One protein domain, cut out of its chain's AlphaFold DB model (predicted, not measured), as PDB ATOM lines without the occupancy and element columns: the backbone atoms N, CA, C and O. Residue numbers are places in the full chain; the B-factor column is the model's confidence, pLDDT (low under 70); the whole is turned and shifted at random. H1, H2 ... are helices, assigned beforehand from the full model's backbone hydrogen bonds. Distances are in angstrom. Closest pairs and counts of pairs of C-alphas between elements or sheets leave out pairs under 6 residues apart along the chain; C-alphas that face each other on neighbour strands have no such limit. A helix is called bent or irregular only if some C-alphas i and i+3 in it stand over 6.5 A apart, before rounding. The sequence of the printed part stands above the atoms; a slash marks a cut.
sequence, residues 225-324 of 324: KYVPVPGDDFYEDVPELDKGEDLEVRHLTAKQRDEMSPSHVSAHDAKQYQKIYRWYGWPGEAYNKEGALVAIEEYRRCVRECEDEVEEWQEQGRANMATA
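What this domain is: This is residues 225 to 324 of the 324 residues of an uncharacterized protein of Clathrospora elynae (UniProt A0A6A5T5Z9). A long unnamed stretch, residues 225 to 253, wraps round the H2 side of an uneven helical hairpin, in which H2 folds back beside the first half of the much longer H3. Short H1 lies near H3, and the far end of H3 with the last residues, 312 to 324, sticks out as an arm that makes much of the length. The printed part has 100 residues with three named helices, H1, H2 and H3 in that order, and no named strand; the class is all helix. It is loose, with a radius of gyration of the C-alphas of 16.2 A, and spans 61 by 26 by 24 A.

How they stand to each other: H1, residues 254 to 258, is close to but not clearly touching H3, residues 289 to 322; the closest C-alphas, of Arg 257 and Cys 306, are 6.0 A apart. H1 is apart from H2, residues 262 to 279. H2 and H3 form a helical hairpin: they touch, with a shallow tilt of 14 degrees, opposite ways, and the closest C-alphas, of Tyr 277 and Ala 292, are 5.8 A apart. H3 touches H2 with residues 292 to 307 alone. Each O i to N i+4 pair is within hydrogen-bond range in H1 and H3, and 10 of 14 are in H2.

Where its parts are: H1 begins at C-alpha 254, (-23.972, -27.558, 41.252), and is 6.6 A long. H2 is 26.2 A long and irregular, with C-alphas 263 and 266 7.8 A apart, and has a kink of 32 degrees near residue 269. H3 is 49.5 A long and ends at C-alpha 322, (-25.016, -12.390, 66.195).

The domain as a whole: The two C-alphas farthest apart, of Glu 285 and Ala 324, are 61.5 A apart. Without residues 312 to 324, which stand free, the body spans 41 by 26 by 23 A. The printed part has no cut; the link from H1 to H2 is tight, and that from H2 to H3 is short. The mean pLDDT of the printed part is 75.9, and 31 residues are under 70, among them 243 to 268.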
ATOM      1  N   LYS A 225     -41.342 -50.313  46.714       93.19
ATOM      2  CA  LYS A 225     -42.030 -49.669  47.846       93.19
ATOM      3  C   LYS A 225     -41.110 -49.606  49.054       93.19
ATOM      4  O   LYS A 225     -41.120 -48.620  49.777       93.19
ATOM      5  N   TYR A 226     -40.296 -50.648  49.224       92.75
ATOM      6  CA  TYR A 226     -39.131 -50.626  50.094       92.75
ATOM      7  C   TYR A 226     -37.888 -50.412  49.250       92.75
ATOM      8  O   TYR A 226     -37.627 -51.178  48.317       92.75
ATOM      9  N   VAL A 227     -37.141 -49.357  49.568       92.56
ATOM     10  CA  VAL A 227     -35.959 -48.938  48.815       92.56
ATOM     11  C   VAL A 227     -34.739 -49.054  49.720       92.56
ATOM     12  O   VAL A 227     -34.519 -48.169  50.543       92.56
ATOM     13  N   PRO A 228     -33.953 -50.137  49.597       90.94
ATOM     14  CA  PRO A 228     -32.713 -50.294  50.343       90.94
ATOM     15  C   PRO A 228     -31.694 -49.241  49.912       90.94
ATOM     16  O   PRO A 228     -31.503 -49.038  48.710       90.94
ATOM     17  N   VAL A 229     -30.986 -48.626  50.856       88.75
ATOM     18  CA  VAL A 229     -29.920 -47.660  50.559       88.75
ATOM     19  C   VAL A 229     -28.647 -48.082  51.289       88.75
ATOM     20  O   VAL A 229     -28.369 -47.576  52.369       88.75
ATOM     21  N   PRO A 230     -27.865 -49.032  50.738       84.88
ATOM     22  CA  PRO A 230     -26.697 -49.581  51.420       84.88
ATOM     23  C   PRO A 230     -25.780 -48.518  52.025       84.88
ATOM     24  O   PRO A 230     -25.336 -47.588  51.347       84.88
ATOM     25  N   GLY A 231     -25.547 -48.682  53.328       76.88
ATOM     26  CA  GLY A 231     -24.826 -47.789  54.232       76.88
ATOM     27  C   GLY A 231     -25.640 -46.643  54.836       76.88
ATOM     28  O   GLY A 231     -25.040 -45.781  55.476       76.88
ATOM     29  N   ASP A 232     -26.946 -46.589  54.584       76.94
ATOM     30  CA  ASP A 232     -27.959 -45.740  55.229       76.94
ATOM     31  C   ASP A 232     -29.135 -46.603  55.709       76.94
ATOM     32  O   ASP A 232     -29.012 -47.821  55.731       76.94
ATOM     33  N   ASP A 233     -30.270 -45.993  56.046       74.25
ATOM     34  CA  ASP A 233     -31.533 -46.709  56.229       74.25
ATOM     35  C   ASP A 233     -32.330 -46.901  54.921       74.25
ATOM     36  O   ASP A 233     -32.147 -46.223  53.909       74.25
ATOM     37  N   PHE A 234     -33.271 -47.846  54.947       81.06
ATOM     38  CA  PHE A 234     -34.211 -48.099  53.854       81.06
ATOM     39  C   PHE A 234     -35.320 -47.045  53.885       81.06
ATOM     40  O   PHE A 234     -35.738 -46.620  54.956       81.06
ATOM     41  N   TYR A 235     -35.900 -46.707  52.735       86.56
ATOM     42  CA  TYR A 235     -37.172 -45.978  52.717       86.56
ATOM     43  C   TYR A 235     -38.346 -46.955  52.642       86.56
ATOM     44  O   TYR A 235     -38.374 -47.813  51.755       86.56
ATOM     45  N   GLU A 236     -39.313 -46.811  53.552       88.06
ATOM     46  CA  GLU A 236     -40.588 -47.534  53.524       88.06
ATOM     47  C   GLU A 236     -41.658 -46.767  52.734       88.06
ATOM     48  O   GLU A 236     -41.619 -45.540  52.635       88.06
ATOM     49  N   ASP A 237     -42.620 -47.510  52.181       86.31
ATOM     50  CA  ASP A 237     -43.819 -46.998  51.504       86.31
ATOM     51  C   ASP A 237     -43.567 -45.889  50.473       86.31
ATOM     52  O   ASP A 237     -44.371 -44.970  50.288       86.31
ATOM     53  N   VAL A 238     -42.451 -46.001  49.748       85.19
ATOM     54  CA  VAL A 238     -42.091 -45.037  48.713       85.19
ATOM     55  C   VAL A 238     -43.130 -45.108  47.591       85.19
ATOM     56  O   VAL A 238     -43.348 -46.187  47.026       85.19
ATOM     57  N   PRO A 239     -43.772 -43.979  47.231       85.00
ATOM     58  CA  PRO A 239     -44.730 -43.951  46.136       85.00
ATOM     59  C   PRO A 239     -44.101 -44.466  44.842       85.00
ATOM     60  O   PRO A 239     -42.925 -44.222  44.572       85.00
ATOM     61  N   GLU A 240     -44.894 -45.155  44.021       81.69
ATOM     62  CA  GLU A 240     -44.437 -45.582  42.698       81.69
ATOM     63  C   GLU A 240     -44.043 -44.369  41.837       81.69
ATOM     64  O   GLU A 240     -44.601 -43.274  41.970       81.69
ATOM     65  N   LEU A 241     -43.075 -44.573  40.942       80.81
ATOM     66  CA  LEU A 241     -42.718 -43.576  39.935       80.81
ATOM     67  C   LEU A 241     -43.905 -43.346  38.993       80.81
ATOM     68  O   LEU A 241     -44.553 -44.297  38.540       80.81
ATOM     69  N   ASP A 242     -44.175 -42.084  38.670       77.88
ATOM     70  CA  ASP A 242     -45.292 -41.745  37.795       77.88
ATOM     71  C   ASP A 242     -45.030 -42.272  36.376       77.88
ATOM     72  O   ASP A 242     -43.904 -42.281  35.868       77.88
ATOM     73  N   LYS A 243     -46.087 -42.714  35.686       67.62
ATOM     74  CA  LYS A 243     -45.959 -43.227  34.314       67.62
ATOM     75  C   LYS A 243     -45.397 -42.142  33.393       67.62
ATOM     76  O   LYS A 243     -46.070 -41.154  33.115       67.62
ATOM     77  N   GLY A 244     -44.204 -42.385  32.855       62.34
ATOM     78  CA  GLY A 244     -43.510 -41.446  31.973       62.34
ATOM     79  C   GLY A 244     -42.550 -40.500  32.693       62.34
ATOM     80  O   GLY A 244     -41.982 -39.634  32.030       62.34
ATOM     81  N   GLU A 245     -42.337 -40.659  34.006       67.44
ATOM     82  CA  GLU A 245     -41.157 -40.084  34.647       67.44
ATOM     83  C   GLU A 245     -39.894 -40.637  33.991       67.44
ATOM     84  O   GLU A 245     -39.752 -41.842  33.779       67.44
ATOM     85  N   ASP A 246     -38.979 -39.727  33.670       61.97
ATOM     86  CA  ASP A 246     -37.685 -40.105  33.133       61.97
ATOM     87  C   ASP A 246     -36.896 -40.894  34.187       61.97
ATOM     88  O   ASP A 246     -36.818 -40.497  35.362       61.97
ATOM     89  N   LEU A 247     -36.335 -42.017  33.737       65.00
ATOM     90  CA  LEU A 247     -35.389 -42.827  34.496       65.00
ATOM     91  C   LEU A 247     -33.979 -42.238  34.440       65.00
ATOM     92  O   LEU A 247     -33.081 -42.821  35.042       65.00
ATOM     93  N   GLU A 248     -33.771 -41.112  33.742       63.94
ATOM     94  CA  GLU A 248     -32.553 -40.321  33.865       63.94
ATOM     95  C   GLU A 248     -32.240 -40.100  35.347       63.94
ATOM     96  O   GLU A 248     -32.896 -39.333  36.064       63.94
ATOM     97  N   VAL A 249     -31.206 -40.809  35.796       59.31
ATOM     98  CA  VAL A 249     -30.597 -40.614  37.100       59.31
ATOM     99  C   VAL A 249     -30.007 -39.214  37.075       59.31
ATOM    100  O   VAL A 249     -29.056 -38.923  36.341       59.31
ATOM    101  N   ARG A 250     -30.628 -38.306  37.829       58.50
ATOM    102  CA  ARG A 250     -30.178 -36.920  37.880       58.50
ATOM    103  C   ARG A 250     -28.840 -36.890  38.600       58.50
ATOM    104  O   ARG A 250     -28.782 -37.042  39.814       58.50
ATOM    105  N   HIS A 251     -27.773 -36.634  37.855       54.25
ATOM    106  CA  HIS A 251     -26.548 -36.136  38.461       54.25
ATOM    107  C   HIS A 251     -26.877 -34.741  38.994       54.25
ATOM    108  O   HIS A 251     -27.214 -33.852  38.205       54.25
ATOM    109  N   LEU A 252     -26.854 -34.557  40.316       52.16
ATOM    110  CA  LEU A 252     -27.130 -33.257  40.924       52.16
ATOM    111  C   LEU A 252     -26.150 -32.226  40.351       52.16
ATOM    112  O   LEU A 252     -24.936 -32.306  40.552       52.16
ATOM    113  N   THR A 253     -26.666 -31.259  39.593       51.59
ATOM    114  CA  THR A 253     -25.839 -30.150  39.109       51.59
ATOM    115  C   THR A 253     -25.506 -29.220  40.274       51.59
ATOM    116  O   THR A 253     -26.297 -29.089  41.204       51.59
ATOM    117  N   ALA A 254     -24.372 -28.513  40.209       48.31
ATOM    118  CA  ALA A 254     -23.972 -27.558  41.252       48.31
ATOM    119  C   ALA A 254     -25.072 -26.542  41.601       48.31
ATOM    120  O   ALA A 254     -25.260 -26.196  42.753       48.31
ATOM    121  N   LYS A 255     -25.868 -26.139  40.608       46.62
ATOM    122  CA  LYS A 255     -26.973 -25.199  40.794       46.62
ATOM    123  C   LYS A 255     -28.181 -25.807  41.524       46.62
ATOM    124  O   LYS A 255     -28.888 -25.102  42.225       46.62
ATOM    125  N   GLN A 256     -28.437 -27.103  41.339       53.22
ATOM    126  CA  GLN A 256     -29.511 -27.808  42.047       53.22
ATOM    127  C   GLN A 256     -29.131 -28.102  43.502       53.22
ATOM    128  O   GLN A 256     -30.026 -28.147  44.337       53.22
ATOM    129  N   ARG A 257     -27.825 -28.230  43.795       53.81
ATOM    130  CA  ARG A 257     -27.293 -28.267  45.166       53.81
ATOM    131  C   ARG A 257     -27.608 -26.969  45.918       53.81
ATOM    132  O   ARG A 257     -28.198 -27.016  46.987       53.81
ATOM    133  N   ASP A 258     -27.348 -25.820  45.294       48.22
ATOM    134  CA  ASP A 258     -27.574 -24.498  45.907       48.22
ATOM    135  C   ASP A 258     -29.061 -24.155  46.165       48.22
ATOM    136  O   ASP A 258     -29.371 -23.285  46.978       48.22
ATOM    137  N   GLU A 259     -30.000 -24.792  45.452       47.88
ATOM    138  CA  GLU A 259     -31.442 -24.489  45.510       47.88
ATOM    139  C   GLU A 259     -32.245 -25.473  46.396       47.88
ATOM    140  O   GLU A 259     -33.450 -25.282  46.589       47.88
ATOM    141  N   MET A 260     -31.614 -26.523  46.942       48.53
ATOM    142  CA  MET A 260     -32.293 -27.552  47.739       48.53
ATOM    143  C   MET A 260     -32.552 -27.078  49.180       48.53
ATOM    144  O   MET A 260     -31.653 -26.646  49.894       48.53
ATOM    145  N   SER A 261     -33.811 -27.155  49.627       44.94
ATOM    146  CA  SER A 261     -34.194 -26.856  51.014       44.94
ATOM    147  C   SER A 261     -34.080 -28.118  51.886       44.94
ATOM    148  O   SER A 261     -34.643 -29.142  51.487       44.94
ATOM    149  N   PRO A 262     -33.473 -28.057  53.093       44.34
ATOM    150  CA  PRO A 262     -33.259 -29.223  53.965       44.34
ATOM    151  C   PRO A 262     -34.528 -30.008  54.339       44.34
ATOM    152  O   PRO A 262     -34.472 -31.189  54.649       44.34
ATOM    153  N   SER A 263     -35.704 -29.374  54.294       40.16
ATOM    154  CA  SER A 263     -36.978 -30.004  54.673       40.16
ATOM    155  C   SER A 263     -37.640 -30.849  53.573       40.16
ATOM    156  O   SER A 263     -38.648 -31.494  53.845       40.16
ATOM    157  N   HIS A 264     -37.112 -30.849  52.342       41.38
ATOM    158  CA  HIS A 264     -37.687 -31.560  51.182       41.38
ATOM    159  C   HIS A 264     -36.822 -32.733  50.680       41.38
ATOM    160  O   HIS A 264     -37.108 -33.308  49.629       41.38
ATOM    161  N   VAL A 265     -35.774 -33.081  51.429       49.78
ATOM    162  CA  VAL A 265     -34.702 -34.004  51.022       49.78
ATOM    163  C   VAL A 265     -35.175 -35.472  51.044       49.78
ATOM    164  O   VAL A 265     -35.058 -36.175  50.044       49.78
ATOM    165  N   SER A 266     -35.889 -35.910  52.090       57.16
ATOM    166  CA  SER A 266     -36.171 -37.344  52.313       57.16
ATOM    167  C   SER A 266     -37.051 -38.029  51.252       57.16
ATOM    168  O   SER A 266     -36.742 -39.133  50.807       57.16
ATOM    169  N   ALA A 267     -38.142 -37.396  50.808       54.44
ATOM    170  CA  ALA A 267     -39.051 -37.993  49.821       54.44
ATOM    171  C   ALA A 267     -38.539 -37.860  48.374       54.44
ATOM    172  O   ALA A 267     -38.872 -38.684  47.517       54.44
ATOM    173  N   HIS A 268     -37.743 -36.822  48.087       62.25
ATOM    174  CA  HIS A 268     -37.113 -36.661  46.778       62.25
ATOM    175  C   HIS A 268     -36.015 -37.707  46.575       62.25
ATOM    176  O   HIS A 268     -35.956 -38.320  45.507       62.25
ATOM    177  N   ASP A 269     -35.223 -37.976  47.614       74.44
ATOM    178  CA  ASP A 269     -34.125 -38.939  47.573       74.44
ATOM    179  C   ASP A 269     -34.607 -40.377  47.410       74.44
ATOM    180  O   ASP A 269     -34.094 -41.099  46.554       74.44
ATOM    181  N   ALA A 270     -35.673 -40.768  48.116       82.19
ATOM    182  CA  ALA A 270     -36.280 -42.090  47.972       82.19
ATOM    183  C   ALA A 270     -36.624 -42.423  46.504       82.19
ATOM    184  O   ALA A 270     -36.292 -43.499  46.000       82.19
ATOM    185  N   LYS A 271     -37.217 -41.466  45.772       86.12
ATOM    186  CA  LYS A 271     -37.518 -41.618  44.338       86.12
ATOM    187  C   LYS A 271     -36.263 -41.645  43.460       86.12
ATOM    188  O   LYS A 271     -36.276 -42.302  42.420       86.12
ATOM    189  N   GLN A 272     -35.184 -40.955  43.833       86.75
ATOM    190  CA  GLN A 272     -33.924 -41.035  43.081       86.75
ATOM    191  C   GLN A 272     -33.278 -42.414  43.220       86.75
ATOM    192  O   GLN A 272     -32.898 -43.004  42.210       86.75
ATOM    193  N   TYR A 273     -33.253 -42.992  44.423       91.00
ATOM    194  CA  TYR A 273     -32.780 -44.366  44.614       91.00
ATOM    195  C   TYR A 273     -33.630 -45.380  43.838       91.00
ATOM    196  O   TYR A 273     -33.076 -46.275  43.193       91.00
ATOM    197  N   GLN A 274     -34.961 -45.202  43.794       92.38
ATOM    198  CA  GLN A 274     -35.815 -46.021  42.926       92.38
ATOM    199  C   GLN A 274     -35.364 -45.955  41.464       92.38
ATOM    200  O   GLN A 274     -35.218 -46.990  40.812       92.38
ATOM    201  N   LYS A 275     -35.126 -44.745  40.942       92.06
ATOM    202  CA  LYS A 275     -34.674 -44.545  39.559       92.06
ATOM    203  C   LYS A 275     -33.339 -45.216  39.294       92.06
ATOM    204  O   LYS A 275     -33.217 -45.857  38.257       92.06
ATOM    205  N   ILE A 276     -32.388 -45.139  40.226       93.31
ATOM    206  CA  ILE A 276     -31.103 -45.837  40.107       93.31
ATOM    207  C   ILE A 276     -31.344 -47.342  39.956       93.31
ATOM    208  O   ILE A 276     -30.958 -47.921  38.943       93.31
ATOM    209  N   TYR A 277     -32.070 -47.982  40.875       94.88
ATOM    210  CA  TYR A 277     -32.350 -49.418  40.758       94.88
ATOM    211  C   TYR A 277     -33.046 -49.786  39.439       94.88
ATOM    212  O   TYR A 277     -32.658 -50.755  38.779       94.88
ATOM    213  N   ARG A 278     -34.048 -49.002  39.017       94.81
ATOM    214  CA  ARG A 278     -34.768 -49.217  37.750       94.81
ATOM    215  C   ARG A 278     -33.860 -49.053  36.534       94.81
ATOM    216  O   ARG A 278     -33.930 -49.876  35.624       94.81
ATOM    217  N   TRP A 279     -32.996 -48.040  36.530       93.81
ATOM    218  CA  TRP A 279     -32.027 -47.782  35.465       93.81
ATOM    219  C   TRP A 279     -31.069 -48.957  35.277       93.81
ATOM    220  O   TRP A 279     -30.799 -49.376  34.152       93.81
ATOM    221  N   TYR A 280     -30.618 -49.545  36.384       95.31
ATOM    222  CA  TYR A 280     -29.759 -50.725  36.371       95.31
ATOM    223  C   TYR A 280     -30.520 -52.042  36.166       95.31
ATOM    224  O   TYR A 280     -29.893 -53.096  36.173       95.31
ATOM    225  N   GLY A 281     -31.835 -52.009  35.924       94.94
ATOM    226  CA  GLY A 281     -32.619 -53.153  35.451       94.94
ATOM    227  C   GLY A 281     -33.415 -53.911  36.516       94.94
ATOM    228  O   GLY A 281     -33.969 -54.961  36.199       94.94
ATOM    229  N   TRP A 282     -33.508 -53.417  37.754       96.50
ATOM    230  CA  TRP A 282     -34.262 -54.089  38.819       96.50
ATOM    231  C   TRP A 282     -35.787 -54.104  38.563       96.50
ATOM    232  O   TRP A 282     -36.347 -53.075  38.153       96.50
ATOM    233  N   PRO A 283     -36.515 -55.209  38.854       95.88
ATOM    234  CA  PRO A 283     -36.075 -56.525  39.342       95.88
ATOM    235  C   PRO A 283     -35.824 -57.553  38.227       95.88
ATOM    236  O   PRO A 283     -35.909 -58.758  38.455       95.88
ATOM    237  N   GLY A 284     -35.607 -57.106  36.990       93.44
ATOM    238  CA  GLY A 284     -35.421 -57.996  35.850       93.44
ATOM    239  C   GLY A 284     -34.129 -58.813  35.932       93.44
ATOM    240  O   GLY A 284     -33.182 -58.457  36.625       93.44
ATOM    241  N   GLU A 285     -34.053 -59.893  35.149       92.00
ATOM    242  CA  GLU A 285     -32.864 -60.766  35.087       92.00
ATOM    243  C   GLU A 285     -31.592 -60.047  34.606       92.00
ATOM    244  O   GLU A 285     -30.485 -60.515  34.850       92.00
ATOM    245  N   ALA A 286     -31.748 -58.908  33.925       93.94
ATOM    246  CA  ALA A 286     -30.649 -58.066  33.464       93.94
ATOM    247  C   ALA A 286     -30.145 -57.077  34.533       93.94
ATOM    248  O   ALA A 286     -29.337 -56.208  34.204       93.94
ATOM    249  N   TYR A 287     -30.634 -57.170  35.775       97.38
ATOM    250  CA  TYR A 287     -30.237 -56.273  36.852       97.38
ATOM    251  C   TYR A 287     -28.725 -56.325  37.106       97.38
ATOM    252  O   TYR A 287     -28.166 -57.366  37.455       97.38
ATOM    253  N   ASN A 288     -28.071 -55.178  36.949       96.50
ATOM    254  CA  ASN A 288     -26.663 -54.988  37.262       96.50
ATOM    255  C   ASN A 288     -26.528 -54.433  38.684       96.50
ATOM    256  O   ASN A 288     -26.489 -53.216  38.886       96.50
ATOM    257  N   LYS A 289     -26.455 -55.351  39.652       93.75
ATOM    258  CA  LYS A 289     -26.351 -55.034  41.077       93.75
ATOM    259  C   LYS A 289     -25.154 -54.151  41.389       93.75
ATOM    260  O   LYS A 289     -25.314 -53.099  41.993       93.75
ATOM    261  N   GLU A 290     -23.961 -54.558  40.976       92.75
ATOM    262  CA  GLU A 290     -22.724 -53.861  41.327       92.75
ATOM    263  C   GLU A 290     -22.741 -52.422  40.797       92.75
ATOM    264  O   GLU A 290     -22.365 -51.493  41.505       92.75
ATOM    265  N   GLY A 291     -23.250 -52.220  39.577       93.31
ATOM    266  CA  GLY A 291     -23.428 -50.884  39.016       93.31
ATOM    267  C   GLY A 291     -24.437 -50.028  39.787       93.31
ATOM    268  O   GLY A 291     -24.177 -48.847  40.006       93.31
ATOM    269  N   ALA A 292     -25.559 -50.613  40.217       94.19
ATOM    270  CA  ALA A 292     -26.568 -49.908  41.004       94.19
ATOM    271  C   ALA A 292     -26.015 -49.466  42.363       94.19
ATOM    272  O   ALA A 292     -26.197 -48.315  42.747       94.19
ATOM    273  N   LEU A 293     -25.301 -50.355  43.062       91.94
ATOM    274  CA  LEU A 293     -24.727 -50.062  44.376       91.94
ATOM    275  C   LEU A 293     -23.683 -48.941  44.314       91.94
ATOM    276  O   LEU A 293     -23.735 -48.029  45.135       91.94
ATOM    277  N   VAL A 294     -22.811 -48.946  43.297       90.94
ATOM    278  CA  VAL A 294     -21.855 -47.846  43.064       90.94
ATOM    279  C   VAL A 294     -22.585 -46.525  42.814       90.94
ATOM    280  O   VAL A 294     -22.235 -45.506  43.402       90.94
ATOM    281  N   ALA A 295     -23.633 -46.528  41.986       91.19
ATOM    282  CA  ALA A 295     -24.400 -45.316  41.700       91.19
ATOM    283  C   ALA A 295     -25.153 -44.782  42.933       91.19
ATOM    284  O   ALA A 295     -25.261 -43.569  43.113       91.19
ATOM    285  N   ILE A 296     -25.656 -45.671  43.797       90.69
ATOM    286  CA  ILE A 296     -26.274 -45.297  45.075       90.69
ATOM    287  C   ILE A 296     -25.239 -44.648  45.988       90.69
ATOM    288  O   ILE A 296     -25.492 -43.562  46.503       90.69
ATOM    289  N   GLU A 297     -24.072 -45.266  46.166       88.62
ATOM    290  CA  GLU A 297     -22.993 -44.714  46.989       88.62
ATOM    291  C   GLU A 297     -22.555 -43.325  46.496       88.62
ATOM    292  O   GLU A 297     -22.421 -42.390  47.291       88.62
ATOM    293  N   GLU A 298     -22.395 -43.161  45.179       88.06
ATOM    294  CA  GLU A 298     -22.064 -41.876  44.565       88.06
ATOM    295  C   GLU A 298     -23.141 -40.816  44.827       88.06
ATOM    296  O   GLU A 298     -22.800 -39.707  45.244       88.06
ATOM    297  N   TYR A 299     -24.423 -41.154  44.640       86.56
ATOM    298  CA  TYR A 299     -25.532 -40.236  44.910       86.56
ATOM    299  C   TYR A 299     -25.576 -39.828  46.386       86.56
ATOM    300  O   TYR A 299     -25.621 -38.636  46.690       86.56
ATOM    301  N   ARG A 300     -25.464 -40.792  47.307       85.19
ATOM    302  CA  ARG A 300     -25.431 -40.544  48.759       85.19
ATOM    303  C   ARG A 300     -24.310 -39.602  49.161       85.19
ATOM    304  O   ARG A 300     -24.517 -38.688  49.952       85.19
ATOM    305  N   ARG A 301     -23.106 -39.822  48.623       84.12
ATOM    306  CA  ARG A 301     -21.963 -38.942  48.873       84.12
ATOM    307  C   ARG A 301     -22.260 -37.517  48.408       84.12
ATOM    308  O   ARG A 301     -21.994 -36.589  49.160       84.12
ATOM    309  N   CYS A 302     -22.850 -37.348  47.225       80.25
ATOM    310  CA  CYS A 302     -23.226 -36.027  46.724       80.25
ATOM    311  C   CYS A 302     -24.306 -35.338  47.571       80.25
ATOM    312  O   CYS A 302     -24.260 -34.117  47.703       80.25
ATOM    313  N   VAL A 303     -25.267 -36.086  48.126       77.94
ATOM    314  CA  VAL A 303     -26.282 -35.533  49.038       77.94
ATOM    315  C   VAL A 303     -25.628 -35.048  50.333       77.94
ATOM    316  O   VAL A 303     -25.809 -33.888  50.684       77.94
ATOM    317  N   ARG A 304     -24.786 -35.870  50.974       77.06
ATOM    318  CA  ARG A 304     -24.080 -35.484  52.211       77.06
ATOM    319  C   ARG A 304     -23.193 -34.254  52.045       77.06
ATOM    320  O   ARG A 304     -23.275 -33.333  52.843       77.06
ATOM    321  N   GLU A 305     -22.393 -34.204  50.975       75.31
ATOM    322  CA  GLU A 305     -21.553 -33.031  50.675       75.31
ATOM    323  C   GLU A 305     -22.398 -31.750  50.531       75.31
ATOM    324  O   GLU A 305     -21.969 -30.672  50.930       75.31
ATOM    325  N   CYS A 306     -23.616 -31.862  49.991       69.06
ATOM    326  CA  CYS A 306     -24.542 -30.739  49.881       69.06
ATOM    327  C   CYS A 306     -25.130 -30.324  51.242       69.06
ATOM    328  O   CYS A 306     -25.329 -29.134  51.478       69.06
ATOM    329  N   GLU A 307     -25.441 -31.281  52.117       70.12
ATOM    330  CA  GLU A 307     -25.964 -31.011  53.463       70.12
ATOM    331  C   GLU A 307     -24.924 -30.308  54.341       70.12
ATOM    332  O   GLU A 307     -25.249 -29.285  54.950       70.12
ATOM    333  N   ASP A 308     -23.676 -30.790  54.322       73.56
ATOM    334  CA  ASP A 308     -22.549 -30.197  55.053       73.56
ATOM    335  C   ASP A 308     -22.307 -28.742  54.611       73.56
ATOM    336  O   ASP A 308     -22.196 -27.837  55.442       73.56
ATOM    337  N   GLU A 309     -22.298 -28.483  53.293       70.69
ATOM    338  CA  GLU A 309     -22.189 -27.121  52.757       70.69
ATOM    339  C   GLU A 309     -23.338 -26.241  53.285       70.69
ATOM    340  O   GLU A 309     -23.108 -25.153  53.813       70.69
ATOM    341  N   VAL A 310     -24.592 -26.699  53.205       69.00
ATOM    342  CA  VAL A 310     -25.746 -25.910  53.671       69.00
ATOM    343  C   VAL A 310     -25.666 -25.596  55.171       69.00
ATOM    344  O   VAL A 310     -26.013 -24.477  55.567       69.00
ATOM    345  N   GLU A 311     -25.214 -26.535  56.004       71.75
ATOM    346  CA  GLU A 311     -25.031 -26.313  57.441       71.75
ATOM    347  C   GLU A 311     -23.974 -25.229  57.711       71.75
ATOM    348  O   GLU A 311     -24.269 -24.257  58.414       71.75
ATOM    349  N   GLU A 312     -22.807 -25.302  57.060       74.19
ATOM    350  CA  GLU A 312     -21.749 -24.287  57.176       74.19
ATOM    351  C   GLU A 312     -22.247 -22.885  56.785       74.19
ATOM    352  O   GLU A 312     -22.016 -21.898  57.497       74.19
ATOM    353  N   TRP A 313     -22.988 -22.772  55.676       74.38
ATOM    354  CA  TRP A 313     -23.574 -21.501  55.240       74.38
ATOM    355  C   TRP A 313     -24.580 -20.946  56.263       74.38
ATOM    356  O   TRP A 313     -24.614 -19.731  56.509       74.38
ATOM    357  N   GLN A 314     -25.395 -21.806  56.883       72.75
ATOM    358  CA  GLN A 314     -26.344 -21.397  57.922       72.75
ATOM    359  C   GLN A 314     -25.639 -20.949  59.204       72.75
ATOM    360  O   GLN A 314     -26.031 -19.932  59.787       72.75
ATOM    361  N   GLU A 315     -24.601 -21.660  59.641       76.38
ATOM    362  CA  GLU A 315     -23.799 -21.286  60.806       76.38
ATOM    363  C   GLU A 315     -23.086 -19.950  60.595       76.38
ATOM    364  O   GLU A 315     -23.178 -19.057  61.443       76.38
ATOM    365  N   GLN A 316     -22.465 -19.759  59.428       72.06
ATOM    366  CA  GLN A 316     -21.831 -18.500  59.047       72.06
ATOM    367  C   GLN A 316     -22.853 -17.350  59.026       72.06
ATOM    368  O   GLN A 316     -22.578 -16.252  59.520       72.06
ATOM    369  N   GLY A 317     -24.061 -17.596  58.510       75.81
ATOM    370  CA  GLY A 317     -25.170 -16.642  58.528       75.81
ATOM    371  C   GLY A 317     -25.634 -16.273  59.944       75.81
ATOM    372  O   GLY A 317     -25.824 -15.090  60.240       75.81
ATOM    373  N   ARG A 318     -25.767 -17.258  60.843       75.69
ATOM    374  CA  ARG A 318     -26.110 -17.039  62.262       75.69
ATOM    375  C   ARG A 318     -25.010 -16.266  62.996       75.69
ATOM    376  O   ARG A 318     -25.323 -15.329  63.728       75.69
ATOM    377  N   ALA A 319     -23.740 -16.596  62.764       72.25
ATOM    378  CA  ALA A 319     -22.594 -15.909  63.366       72.25
ATOM    379  C   ALA A 319     -22.497 -14.439  62.919       72.25
ATOM    380  O   ALA A 319     -22.238 -13.545  63.731       72.25
ATOM    381  N   ASN A 320     -22.776 -14.170  61.642       72.06
ATOM    382  CA  ASN A 320     -22.804 -12.814  61.095       72.06
ATOM    383  C   ASN A 320     -23.983 -11.984  61.641       72.06
ATOM    384  O   ASN A 320     -23.834 -10.784  61.840       72.06
ATOM    385  N   MET A 321     -25.136 -12.602  61.928       64.44
ATOM    386  CA  MET A 321     -26.268 -11.918  62.574       64.44
ATOM    387  C   MET A 321     -26.066 -11.689  64.077       64.44
ATOM    388  O   MET A 321     -26.581 -10.715  64.610       64.44
ATOM    389  N   ALA A 322     -25.315 -12.549  64.768       64.88
ATOM    390  CA  ALA A 322     -25.016 -12.390  66.195       64.88
ATOM    391  C   ALA A 322     -23.954 -11.308  66.484       64.88
ATOM    392  O   ALA A 322     -23.790 -10.898  67.633       64.88
ATOM    393  N   THR A 323     -23.216 -10.870  65.461       70.88
ATOM    394  CA  THR A 323     -22.131  -9.879  65.565       70.88
ATOM    395  C   THR A 323     -22.485  -8.499  64.994       70.88
ATOM    396  O   THR A 323     -21.655  -7.591  65.078       70.88
ATOM    397  N   ALA A 324     -23.698  -8.332  64.452       56.22
ATOM    398  CA  ALA A 324     -24.242  -7.079  63.915       56.22
ATOM    399  C   ALA A 324     -25.171  -6.378  64.918       56.22
ATOM    400  O   ALA A 324     -25.142  -5.126  64.962       56.22
TER     401      ALA A 324